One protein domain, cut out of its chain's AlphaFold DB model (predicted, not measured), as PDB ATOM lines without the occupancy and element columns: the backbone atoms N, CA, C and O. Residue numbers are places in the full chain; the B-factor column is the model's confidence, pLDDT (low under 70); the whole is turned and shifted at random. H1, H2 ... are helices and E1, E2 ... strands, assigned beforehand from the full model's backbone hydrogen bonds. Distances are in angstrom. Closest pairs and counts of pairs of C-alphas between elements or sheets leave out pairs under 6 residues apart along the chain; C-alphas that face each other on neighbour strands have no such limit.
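AT A GLANCE: This is residues 3 to 79 of the 83 residues of an uncharacterized protein of Ktedonobacter racemifer DSM 44963 (UniProt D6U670). A long two-stranded hairpin, E2 and E3, makes the longest axis, with a small helical hairpin, H1 and H2, beyond the end opposite its tip; a long looping stretch, residues 10 to 32, leads in from short E1. The 77 printed residues hold, in order, E1, E2, E3, H1 and H2, a mixed class with one antiparallel sheet, E2 - E3. The whole is loose, radius of gyration of the C-alphas 16.6 A, spanning 49 by 27 by 18 A.

HOW THE PARTS SIT: E1, residues 7 to 9, pairs with no named strand and is apart from E2, residues 33 to 42. E2 and E3, residues 45 to 54, form an antiparallel hairpin at 162 degrees; N 34 and O 53 are within hydrogen-bond range, 2.8 A. H1, residues 57 to 66, and H2, residues 72 to 79, touch as a helical hairpin, opposite ways at a shallow tilt of 5 degrees; their closest C-alphas, Lys 65 and Pro 72, are 6.4 A apart. Every O i to N i+4 pair is within range in H1, 2 of 4 in H2.

IN THESE COORDINATES: C-alpha 7 opens E1 at (47.187, -2.825, 33.952). E2 measures 28.3 A, E3 29.0 A, H1 14.2 A; H2 ends at C-alpha 79 (32.805, -34.639, 38.218).

THE WHOLE: The printed part has no cut; E1 to E2 is a long link. No printed residue is under 70.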
ATOM      1  N   ARG A   3      44.798  -7.407  29.207       94.38
ATOM      2  CA  ARG A   3      45.388  -6.071  29.375       94.38
ATOM      3  C   ARG A   3      44.312  -5.008  29.184       94.38
ATOM      4  O   ARG A   3      43.571  -5.069  28.202       94.38
ATOM      5  N   LEU A   4      44.229  -4.053  30.105       96.44
ATOM      6  CA  LEU A   4      43.374  -2.869  30.000       96.44
ATOM      7  C   LEU A   4      44.206  -1.651  30.410       96.44
ATOM      8  O   LEU A   4      44.624  -1.543  31.560       96.44
ATOM      9  N   GLY A   5      44.482  -0.766  29.447       95.62
ATOM     10  CA  GLY A   5      45.445   0.322  29.628       95.62
ATOM     11  C   GLY A   5      46.819  -0.209  30.048       95.62
ATOM     12  O   GLY A   5      47.386  -1.103  29.403       95.62
ATOM     13  N   ASP A   6      47.309   0.312  31.169       94.38
ATOM     14  CA  ASP A   6      48.619  -0.027  31.735       94.38
ATOM     15  C   ASP A   6      48.556  -1.132  32.800       94.38
ATOM     16  O   ASP A   6      49.559  -1.437  33.441       94.38
ATOM     17  N   ALA A   7      47.393  -1.769  32.972       92.56
ATOM     18  CA  ALA A   7      47.187  -2.825  33.952       92.56
ATOM     19  C   ALA A   7      46.913  -4.191  33.305       92.56
ATOM     20  O   ALA A   7      46.264  -4.317  32.258       92.56
ATOM     21  N   TRP A   8      47.378  -5.235  33.993       93.38
ATOM     22  CA  TRP A   8      47.031  -6.622  33.714       93.38
ATOM     23  C   TRP A   8      45.989  -7.110  34.710       93.38
ATOM     24  O   TRP A   8      46.160  -6.997  35.919       93.38
ATOM     25  N   TYR A   9      44.926  -7.702  34.180       94.94
ATOM     26  CA  TYR A   9      43.865  -8.339  34.939       94.94
ATOM     27  C   TYR A   9      43.994  -9.847  34.771       94.94
ATOM     28  O   TYR A   9      44.019 -10.383  33.652       94.94
ATOM     29  N   VAL A  10      44.076 -10.537  35.899       94.88
ATOM     30  CA  VAL A  10      44.211 -11.987  35.967       94.88
ATOM     31  C   VAL A  10      43.151 -12.553  36.897       94.88
ATOM     32  O   VAL A  10      42.758 -11.914  37.867       94.88
ATOM     33  N   ASN A  11      42.682 -13.750  36.570       95.25
ATOM     34  CA  ASN A  11      41.866 -14.569  37.448       95.25
ATOM     35  C   ASN A  11      42.676 -15.855  37.677       95.25
ATOM     36  O   ASN A  11      43.031 -16.483  36.678       95.25
ATOM     37  N   PRO A  12      43.024 -16.203  38.928       96.06
ATOM     38  CA  PRO A  12      43.833 -17.381  39.239       96.06
ATOM     39  C   PRO A  12      43.073 -18.706  39.068       96.06
ATOM     40  O   PRO A  12      43.672 -19.758  39.253       96.06
ATOM     41  N   GLY A  13      41.781 -18.653  38.739       94.69
ATOM     42  CA  GLY A  13      40.883 -19.798  38.750       94.69
ATOM     43  C   GLY A  13      40.268 -20.007  40.133       94.69
ATOM     44  O   GLY A  13      40.153 -19.074  40.934       94.69
ATOM     45  N   SER A  14      39.841 -21.235  40.402       95.69
ATOM     46  CA  SER A  14      39.241 -21.638  41.674       95.69
ATOM     47  C   SER A  14      39.902 -22.896  42.226       95.69
ATOM     48  O   SER A  14      40.015 -23.913  41.545       95.69
ATOM     49  N   VAL A  15      40.260 -22.858  43.510       96.75
ATOM     50  CA  VAL A  15      40.831 -24.015  44.218       96.75
ATOM     51  C   VAL A  15      39.808 -25.145  44.373       96.75
ATOM     52  O   VAL A  15      40.171 -26.313  44.313       96.75
ATOM     53  N   GLY A  16      38.533 -24.813  44.596       92.31
ATOM     54  CA  GLY A  16      37.492 -25.801  44.914       92.31
ATOM     55  C   GLY A  16      36.593 -26.195  43.742       92.31
ATOM     56  O   GLY A  16      35.785 -27.113  43.889       92.31
ATOM     57  N   LEU A  17      36.669 -25.472  42.620       92.06
ATOM     58  CA  LEU A  17      35.798 -25.683  41.466       92.06
ATOM     59  C   LEU A  17      36.408 -25.077  40.195       92.06
ATOM     60  O   LEU A  17      36.030 -23.973  39.799       92.06
ATOM     61  N   ALA A  18      37.356 -25.783  39.582       93.69
ATOM     62  CA  ALA A  18      37.971 -25.377  38.321       93.69
ATOM     63  C   ALA A  18      36.925 -25.363  37.198       93.69
ATOM     64  O   ALA A  18      36.362 -26.403  36.852       93.69
ATOM     65  N   TYR A  19      36.635 -24.180  36.656       88.06
ATOM     66  CA  TYR A  19      35.608 -24.006  35.632       88.06
ATOM     67  C   TYR A  19      36.211 -24.061  34.233       88.06
ATOM     68  O   TYR A  19      37.024 -23.214  33.853       88.06
ATOM     69  N   ASN A  20      35.734 -25.008  33.427       85.25
ATOM     70  CA  ASN A  20      36.172 -25.143  32.049       85.25
ATOM     71  C   ASN A  20      35.290 -24.328  31.091       85.25
ATOM     72  O   ASN A  20      34.263 -24.786  30.593       85.25
ATOM     73  N   TRP A  21      35.741 -23.113  30.792       81.19
ATOM     74  CA  TRP A  21      35.077 -22.174  29.881       81.19
ATOM     75  C   TRP A  21      35.105 -22.596  28.402       81.19
ATOM     76  O   TRP A  21      34.512 -21.911  27.570       81.19
ATOM     77  N   THR A  22      35.802 -23.682  28.048       85.19
ATOM     78  CA  THR A  22      35.798 -24.224  26.676       85.19
ATOM     79  C   THR A  22      34.611 -25.149  26.410       85.19
ATOM     80  O   THR A  22      34.335 -25.473  25.254       85.19
ATOM     81  N   LEU A  23      33.899 -25.565  27.463       82.88
ATOM     82  CA  LEU A  23      32.693 -26.373  27.346       82.88
ATOM     83  C   LEU A  23      31.495 -25.522  26.889       82.88
ATOM     84  O   LEU A  23      31.448 -24.318  27.160       82.88
ATOM     85  N   PRO A  24      30.506 -26.134  26.210       85.25
ATOM     86  CA  PRO A  24      29.232 -25.485  25.910       85.25
ATOM     87  C   PRO A  24      28.567 -24.896  27.163       85.25
ATOM     88  O   PRO A  24      28.698 -25.434  28.258       85.25
ATOM     89  N   ALA A  25      27.823 -23.797  27.014       77.88
ATOM     90  CA  ALA A  25      27.253 -23.059  28.149       77.88
ATOM     91  C   ALA A  25      26.231 -23.858  28.982       77.88
ATOM     92  O   ALA A  25      26.013 -23.549  30.151       77.88
ATOM     93  N   ASP A  26      25.604 -24.871  28.387       81.00
ATOM     94  CA  ASP A  26      24.691 -25.810  29.047       81.00
ATOM     95  C   ASP A  26      25.418 -26.990  29.716       81.00
ATOM     96  O   ASP A  26      24.801 -27.797  30.409       81.00
ATOM     97  N   THR A  27      26.734 -27.072  29.538       79.88
ATOM     98  CA  THR A  27      27.590 -28.146  30.024       79.88
ATOM     99  C   THR A  27      28.503 -27.594  31.112       79.88
ATOM    100  O   THR A  27      29.523 -26.960  30.848       79.88
ATOM    101  N   PHE A  28      28.135 -27.836  32.369       81.88
ATOM    102  CA  PHE A  28      28.920 -27.393  33.515       81.88
ATOM    103  C   PHE A  28      29.642 -28.584  34.159       81.88
ATOM    104  O   PHE A  28      29.046 -29.365  34.904       81.88
ATOM    105  N   HIS A  29      30.940 -28.705  33.870       86.88
ATOM    106  CA  HIS A  29      31.833 -29.696  34.470       86.88
ATOM    107  C   HIS A  29      33.023 -29.030  35.141       86.88
ATOM    108  O   HIS A  29      33.517 -27.996  34.685       86.88
ATOM    109  N   ALA A  30      33.463 -29.657  36.227       90.00
ATOM    110  CA  ALA A  30      34.635 -29.240  36.965       90.00
ATOM    111  C   ALA A  30      35.822 -30.130  36.599       90.00
ATOM    112  O   ALA A  30      35.727 -31.360  36.651       90.00
ATOM    113  N   ASP A  31      36.945 -29.509  36.251       92.56
ATOM    114  CA  ASP A  31      38.188 -30.251  36.076       92.56
ATOM    115  C   ASP A  31      38.746 -30.689  37.451       92.56
ATOM    116  O   ASP A  31      38.582 -29.985  38.452       92.56
ATOM    117  N   PRO A  32      39.390 -31.868  37.548       93.62
ATOM    118  CA  PRO A  32      39.791 -32.471  38.821       93.62
ATOM    119  C   PRO A  32      41.129 -31.928  39.352       93.62
ATOM    120  O   PRO A  32      42.011 -32.684  39.774       93.62
ATOM    121  N   TRP A  33      41.307 -30.612  39.302       95.62
ATOM    122  CA  TRP A  33      42.460 -29.918  39.861       95.62
ATOM    123  C   TRP A  33      42.044 -28.620  40.548       95.62
ATOM    124  O   TRP A  33      41.038 -28.005  40.207       95.62
ATOM    125  N   ALA A  34      42.834 -28.202  41.528       96.88
ATOM    126  CA  ALA A  34      42.754 -26.871  42.102       96.88
ATOM    127  C   ALA A  34      43.501 -25.883  41.203       96.88
ATOM    128  O   ALA A  34      44.631 -26.164  40.798       96.88
ATOM    129  N   GLU A  35      42.901 -24.723  40.944       97.62
ATOM    130  CA  GLU A  35      43.532 -23.631  40.203       97.62
ATOM    131  C   GLU A  35      43.885 -22.484  41.149       97.62
ATOM    132  O   GLU A  35      43.062 -22.034  41.953       97.62
ATOM    133  N   TYR A  36      45.124 -22.015  41.059       97.50
ATOM    134  CA  TYR A  36      45.565 -20.795  41.722       97.50
ATOM    135  C   TYR A  36      46.716 -20.153  40.949       97.50
ATOM    136  O   TYR A  36      47.247 -20.722  39.993       97.50
ATOM    137  N   ALA A  37      47.121 -18.957  41.381       97.50
ATOM    138  CA  ALA A  37      48.305 -18.305  40.853       97.50
ATOM    139  C   ALA A  37      49.241 -17.829  41.963       97.50
ATOM    140  O   ALA A  37      48.789 -17.405  43.028       97.50
ATOM    141  N   ILE A  38      50.542 -17.869  41.688       97.56
ATOM    142  CA  ILE A  38      51.574 -17.243  42.513       97.56
ATOM    143  C   ILE A  38      51.999 -15.952  41.820       97.56
ATOM    144  O   ILE A  38      52.334 -15.953  40.635       97.56
ATOM    145  N   VAL A  39      51.980 -14.851  42.569       96.12
ATOM    146  CA  VAL A  39      52.481 -13.554  42.111       96.12
ATOM    147  C   VAL A  39      53.776 -13.259  42.845       96.12
ATOM    148  O   VAL A  39      53.793 -13.210  44.075       96.12
ATOM    149  N   THR A  40      54.849 -13.037  42.094       97.50
ATOM    150  CA  THR A  40      56.125 -12.579  42.647       97.50
ATOM    151  C   THR A  40      56.487 -11.219  42.069       97.50
ATOM    152  O   THR A  40      56.172 -10.903  40.920       97.50
ATOM    153  N   SER A  41      57.122 -10.389  42.893       96.31
ATOM    154  CA  SER A  41      57.629  -9.072  42.516       96.31
ATOM    155  C   SER A  41      59.044  -8.943  43.059       96.31
ATOM    156  O   SER A  41      59.235  -8.715  44.253       96.31
ATOM    157  N   GLU A  42      60.034  -9.092  42.187       96.88
ATOM    158  CA  GLU A  42      61.448  -9.085  42.557       96.88
ATOM    159  C   GLU A  42      62.279  -8.390  41.472       96.88
ATOM    160  O   GLU A  42      62.038  -8.559  40.276       96.88
ATOM    161  N   GLY A  43      63.244  -7.554  41.873       95.06
ATOM    162  CA  GLY A  43      64.149  -6.877  40.932       95.06
ATOM    163  C   GLY A  43      63.444  -6.006  39.879       95.06
ATOM    164  O   GLY A  43      63.922  -5.899  38.751       95.06
ATOM    165  N   GLY A  44      62.284  -5.426  40.213       93.12
ATOM    166  CA  GLY A  44      61.474  -4.629  39.282       93.12
ATOM    167  C   GLY A  44      60.731  -5.451  38.221       93.12
ATOM    168  O   GLY A  44      60.204  -4.880  37.267       93.12
ATOM    169  N   ARG A  45      60.685  -6.780  38.365       94.38
ATOM    170  CA  ARG A  45      59.928  -7.688  37.499       94.38
ATOM    171  C   ARG A  45      58.773  -8.295  38.277       94.38
ATOM    172  O   ARG A  45      58.949  -8.735  39.408       94.38
ATOM    173  N   ASN A  46      57.615  -8.354  37.630       93.38
ATOM    174  CA  ASN A  46      56.445  -9.056  38.140       93.38
ATOM    175  C   ASN A  46      56.288 -10.370  37.376       93.38
ATOM    176  O   ASN A  46      56.307 -10.357  36.142       93.38
ATOM    177  N   ASN A  47      56.113 -11.475  38.095       95.56
ATOM    178  CA  ASN A  47      55.772 -12.772  37.526       95.56
ATOM    179  C   ASN A  47      54.390 -13.212  38.008       95.56
ATOM    180  O   ASN A  47      53.993 -12.913  39.135       95.56
ATOM    181  N   ILE A  48      53.670 -13.929  37.149       96.00
ATOM    182  CA  ILE A  48      52.392 -14.554  37.485       96.00
ATOM    183  C   ILE A  48      52.446 -15.983  36.963       96.00
ATOM    184  O   ILE A  48      52.455 -16.206  35.753       96.00
ATOM    185  N   GLU A  49      52.476 -16.941  37.876       97.25
ATOM    186  CA  GLU A  49      52.493 -18.369  37.562       97.25
ATOM    187  C   GLU A  49      51.113 -18.937  37.837       97.25
ATOM    188  O   GLU A  49      50.626 -18.804  38.954       97.25
ATOM    189  N   PHE A  50      50.483 -19.551  36.837       96.81
ATOM    190  CA  PHE A  50      49.218 -20.266  37.001       96.81
ATOM    191  C   PHE A  50      49.514 -21.743  37.232       96.81
ATOM    192  O   PHE A  50      50.285 -22.341  36.482       96.81
ATOM    193  N   LEU A  51      48.911 -22.320  38.265       97.44
ATOM    194  CA  LEU A  51      49.177 -23.685  38.688       97.44
ATOM    195  C   LEU A  51      47.885 -24.489  38.735       97.44
ATOM    196  O   LEU A  51      46.864 -24.013  39.230       97.44
ATOM    197  N   HIS A  52      47.983 -25.732  38.269       97.38
ATOM    198  CA  HIS A  52      46.985 -26.770  38.488       97.38
ATOM    199  C   HIS A  52      47.566 -27.817  39.432       97.38
ATOM    200  O   HIS A  52      48.636 -28.370  39.165       97.38
ATOM    201  N   VAL A  53      46.854 -28.114  40.515       97.75
ATOM    202  CA  VAL A  53      47.213 -29.205  41.430       97.75
ATOM    203  C   VAL A  53      46.113 -30.261  41.379       97.75
ATOM    204  O   VAL A  53      45.003 -29.982  41.832       97.75
ATOM    205  N   PRO A  54      46.374 -31.457  40.818       96.75
ATOM    206  CA  PRO A  54      45.368 -32.506  40.743       96.75
ATOM    207  C   PRO A  54      44.975 -32.975  42.144       96.75
ATOM    208  O   PRO A  54      45.813 -33.045  43.045       96.75
ATOM    209  N   PHE A  55      43.709 -33.342  42.315       94.69
ATOM    210  CA  PHE A  55      43.214 -33.954  43.547       94.69
ATOM    211  C   PHE A  55      42.476 -35.261  43.256       94.69
ATOM    212  O   PHE A  55      42.005 -35.509  42.146       94.69
ATOM    213  N   ASP A  56      42.364 -36.117  44.273       94.88
ATOM    214  CA  ASP A  56      41.626 -37.370  44.149       94.88
ATOM    215  C   ASP A  56      40.112 -37.128  44.218       94.88
ATOM    216  O   ASP A  56      39.518 -36.966  45.289       94.88
ATOM    217  N   VAL A  57      39.478 -37.147  43.046       93.31
ATOM    218  CA  VAL A  57      38.025 -37.019  42.894       93.31
ATOM    219  C   VAL A  57      37.281 -38.111  43.658       93.31
ATOM    220  O   VAL A  57      36.225 -37.833  44.218       93.31
ATOM    221  N   ARG A  58      37.799 -39.343  43.727       93.06
ATOM    222  CA  ARG A  58      37.102 -40.435  44.427       93.06
ATOM    223  C   ARG A  58      37.021 -40.140  45.917       93.06
ATOM    224  O   ARG A  58      35.939 -40.220  46.491       93.06
ATOM    225  N   SER A  59      38.134 -39.717  46.513       95.44
ATOM    226  CA  SER A  59      38.166 -39.277  47.911       95.44
ATOM    227  C   SER A  59      37.220 -38.097  48.165       95.44
ATOM    228  O   SER A  59      36.483 -38.107  49.149       95.44
ATOM    229  N   LEU A  60      37.169 -37.113  47.258       93.25
ATOM    230  CA  LEU A  60      36.225 -35.995  47.356       93.25
ATOM    231  C   LEU A  60      34.759 -36.467  47.319       93.25
ATOM    232  O   LEU A  60      33.954 -36.019  48.136       93.25
ATOM    233  N   ILE A  61      34.414 -37.378  46.404       92.88
ATOM    234  CA  ILE A  61      33.062 -37.942  46.273       92.88
ATOM    235  C   ILE A  61      32.632 -38.612  47.584       92.88
ATOM    236  O   ILE A  61      31.529 -38.354  48.070       92.88
ATOM    237  N   GLU A  62      33.490 -39.448  48.173       95.12
ATOM    238  CA  GLU A  62      33.169 -40.158  49.415       95.12
ATOM    239  C   GLU A  62      33.033 -39.205  50.611       95.12
ATOM    240  O   GLU A  62      32.086 -39.327  51.391       95.12
ATOM    241  N   LEU A  63      33.893 -38.184  50.710       95.81
ATOM    242  CA  LEU A  63      33.766 -37.137  51.730       95.81
ATOM    243  C   LEU A  63      32.450 -36.361  51.599       95.81
ATOM    244  O   LEU A  63      31.771 -36.127  52.598       95.81
ATOM    245  N   ILE A  64      32.055 -35.986  50.378       94.38
ATOM    246  CA  ILE A  64      30.796 -35.268  50.141       94.38
ATOM    247  C   ILE A  64      29.593 -36.133  50.528       94.38
ATOM    248  O   ILE A  64      28.706 -35.631  51.221       94.38
ATOM    249  N   LYS A  65      29.579 -37.423  50.170       93.12
ATOM    250  CA  LYS A  65      28.520 -38.361  50.588       93.12
ATOM    251  C   LYS A  65      28.428 -38.490  52.111       93.12
ATOM    252  O   LYS A  65      27.325 -38.543  52.647       93.12
ATOM    253  N   ALA A  66      29.565 -38.508  52.806       96.81
ATOM    254  CA  ALA A  66      29.622 -38.629  54.264       96.81
ATOM    255  C   ALA A  66      29.320 -37.315  55.015       96.81
ATOM    256  O   ALA A  66      29.013 -37.345  56.203       96.81
ATOM    257  N   SER A  67      29.401 -36.160  54.347       96.62
ATOM    258  CA  SER A  67      29.368 -34.839  54.996       96.62
ATOM    259  C   SER A  67      28.004 -34.391  55.540       96.62
ATOM    260  O   SER A  67      27.935 -33.389  56.249       96.62
ATOM    261  N   GLY A  68      26.907 -35.063  55.176       94.75
ATOM    262  CA  GLY A  68      25.546 -34.598  55.483       94.75
ATOM    263  C   GLY A  68      25.121 -33.348  54.697       94.75
ATOM    264  O   GLY A  68      24.092 -32.746  55.006       94.75
ATOM    265  N   ARG A  69      25.896 -32.943  53.680       94.00
ATOM    266  CA  ARG A  69      25.566 -31.828  52.787       94.00
ATOM    267  C   ARG A  69      24.213 -32.071  52.095       94.00
ATOM    268  O   ARG A  69      24.009 -33.162  51.569       94.00
ATOM    269  N   PRO A  70      23.324 -31.064  52.004       95.38
ATOM    270  CA  PRO A  70      22.114 -31.155  51.190       95.38
ATOM    271  C   PRO A  70      22.428 -31.305  49.697       95.38
ATOM    272  O   PRO A  70      23.329 -30.641  49.181       95.38
ATOM    273  N   HIS A  71      21.638 -32.123  49.003       92.44
ATOM    274  CA  HIS A  71      21.723 -32.342  47.552       92.44
ATOM    275  C   HIS A  71      23.133 -32.713  47.039       92.44
ATOM    276  O   HIS A  71      23.641 -32.075  46.106       92.44
ATOM    277  N   PRO A  72      23.819 -33.703  47.650       93.69
ATOM    278  CA  PRO A  72      25.186 -34.052  47.272       93.69
ATOM    279  C   PRO A  72      25.277 -34.469  45.800       93.69
ATOM    280  O   PRO A  72      26.230 -34.097  45.125       93.69
ATOM    281  N   GLU A  73      24.266 -35.151  45.265       92.56
ATOM    282  CA  GLU A  73      24.191 -35.596  43.873       92.56
ATOM    283  C   GLU A  73      24.396 -34.468  42.855       92.56
ATOM    284  O   GLU A  73      25.102 -34.665  41.870       92.56
ATOM    285  N   THR A  74      23.875 -33.266  43.131       90.50
ATOM    286  CA  THR A  74      24.028 -32.107  42.236       90.50
ATOM    287  C   THR A  74      25.488 -31.663  42.156       90.50
ATOM    288  O   THR A  74      25.988 -31.331  41.085       90.50
ATOM    289  N   PHE A  75      26.202 -31.687  43.285       89.44
ATOM    290  CA  PHE A  75      27.627 -31.361  43.322       89.44
ATOM    291  C   PHE A  75      28.483 -32.477  42.709       89.44
ATOM    292  O   PHE A  75      29.464 -32.204  42.024       89.44
ATOM    293  N   LEU A  76      28.119 -33.740  42.932       91.31
ATOM    294  CA  LEU A  76      28.861 -34.888  42.406       91.31
ATOM    295  C   LEU A  76      28.749 -35.001  40.879       91.31
ATOM    296  O   LEU A  76      29.723 -35.389  40.237       91.31
ATOM    297  N   ALA A  77      27.612 -34.606  40.295       90.56
ATOM    298  CA  ALA A  77      27.400 -34.592  38.846       90.56
ATOM    299  C   ALA A  77      28.450 -33.754  38.089       90.56
ATOM    300  O   ALA A  77      28.780 -34.062  36.943       90.56
ATOM    301  N   LEU A  78      29.046 -32.754  38.751       89.25
ATOM    302  CA  LEU A  78      30.105 -31.901  38.198       89.25
ATOM    303  C   LEU A  78      31.349 -32.682  37.765       89.25
ATOM    304  O   LEU A  78      32.042 -32.253  36.845       89.25
ATOM    305  N   TYR A  79      31.606 -33.822  38.409       88.56
ATOM    306  CA  TYR A  79      32.805 -34.639  38.218       88.56
ATOM    307  C   TYR A  79      32.525 -35.986  37.533       88.56
ATOM    308  O   TYR A  79      33.441 -36.784  37.347       88.56
TER     309      TYR A  79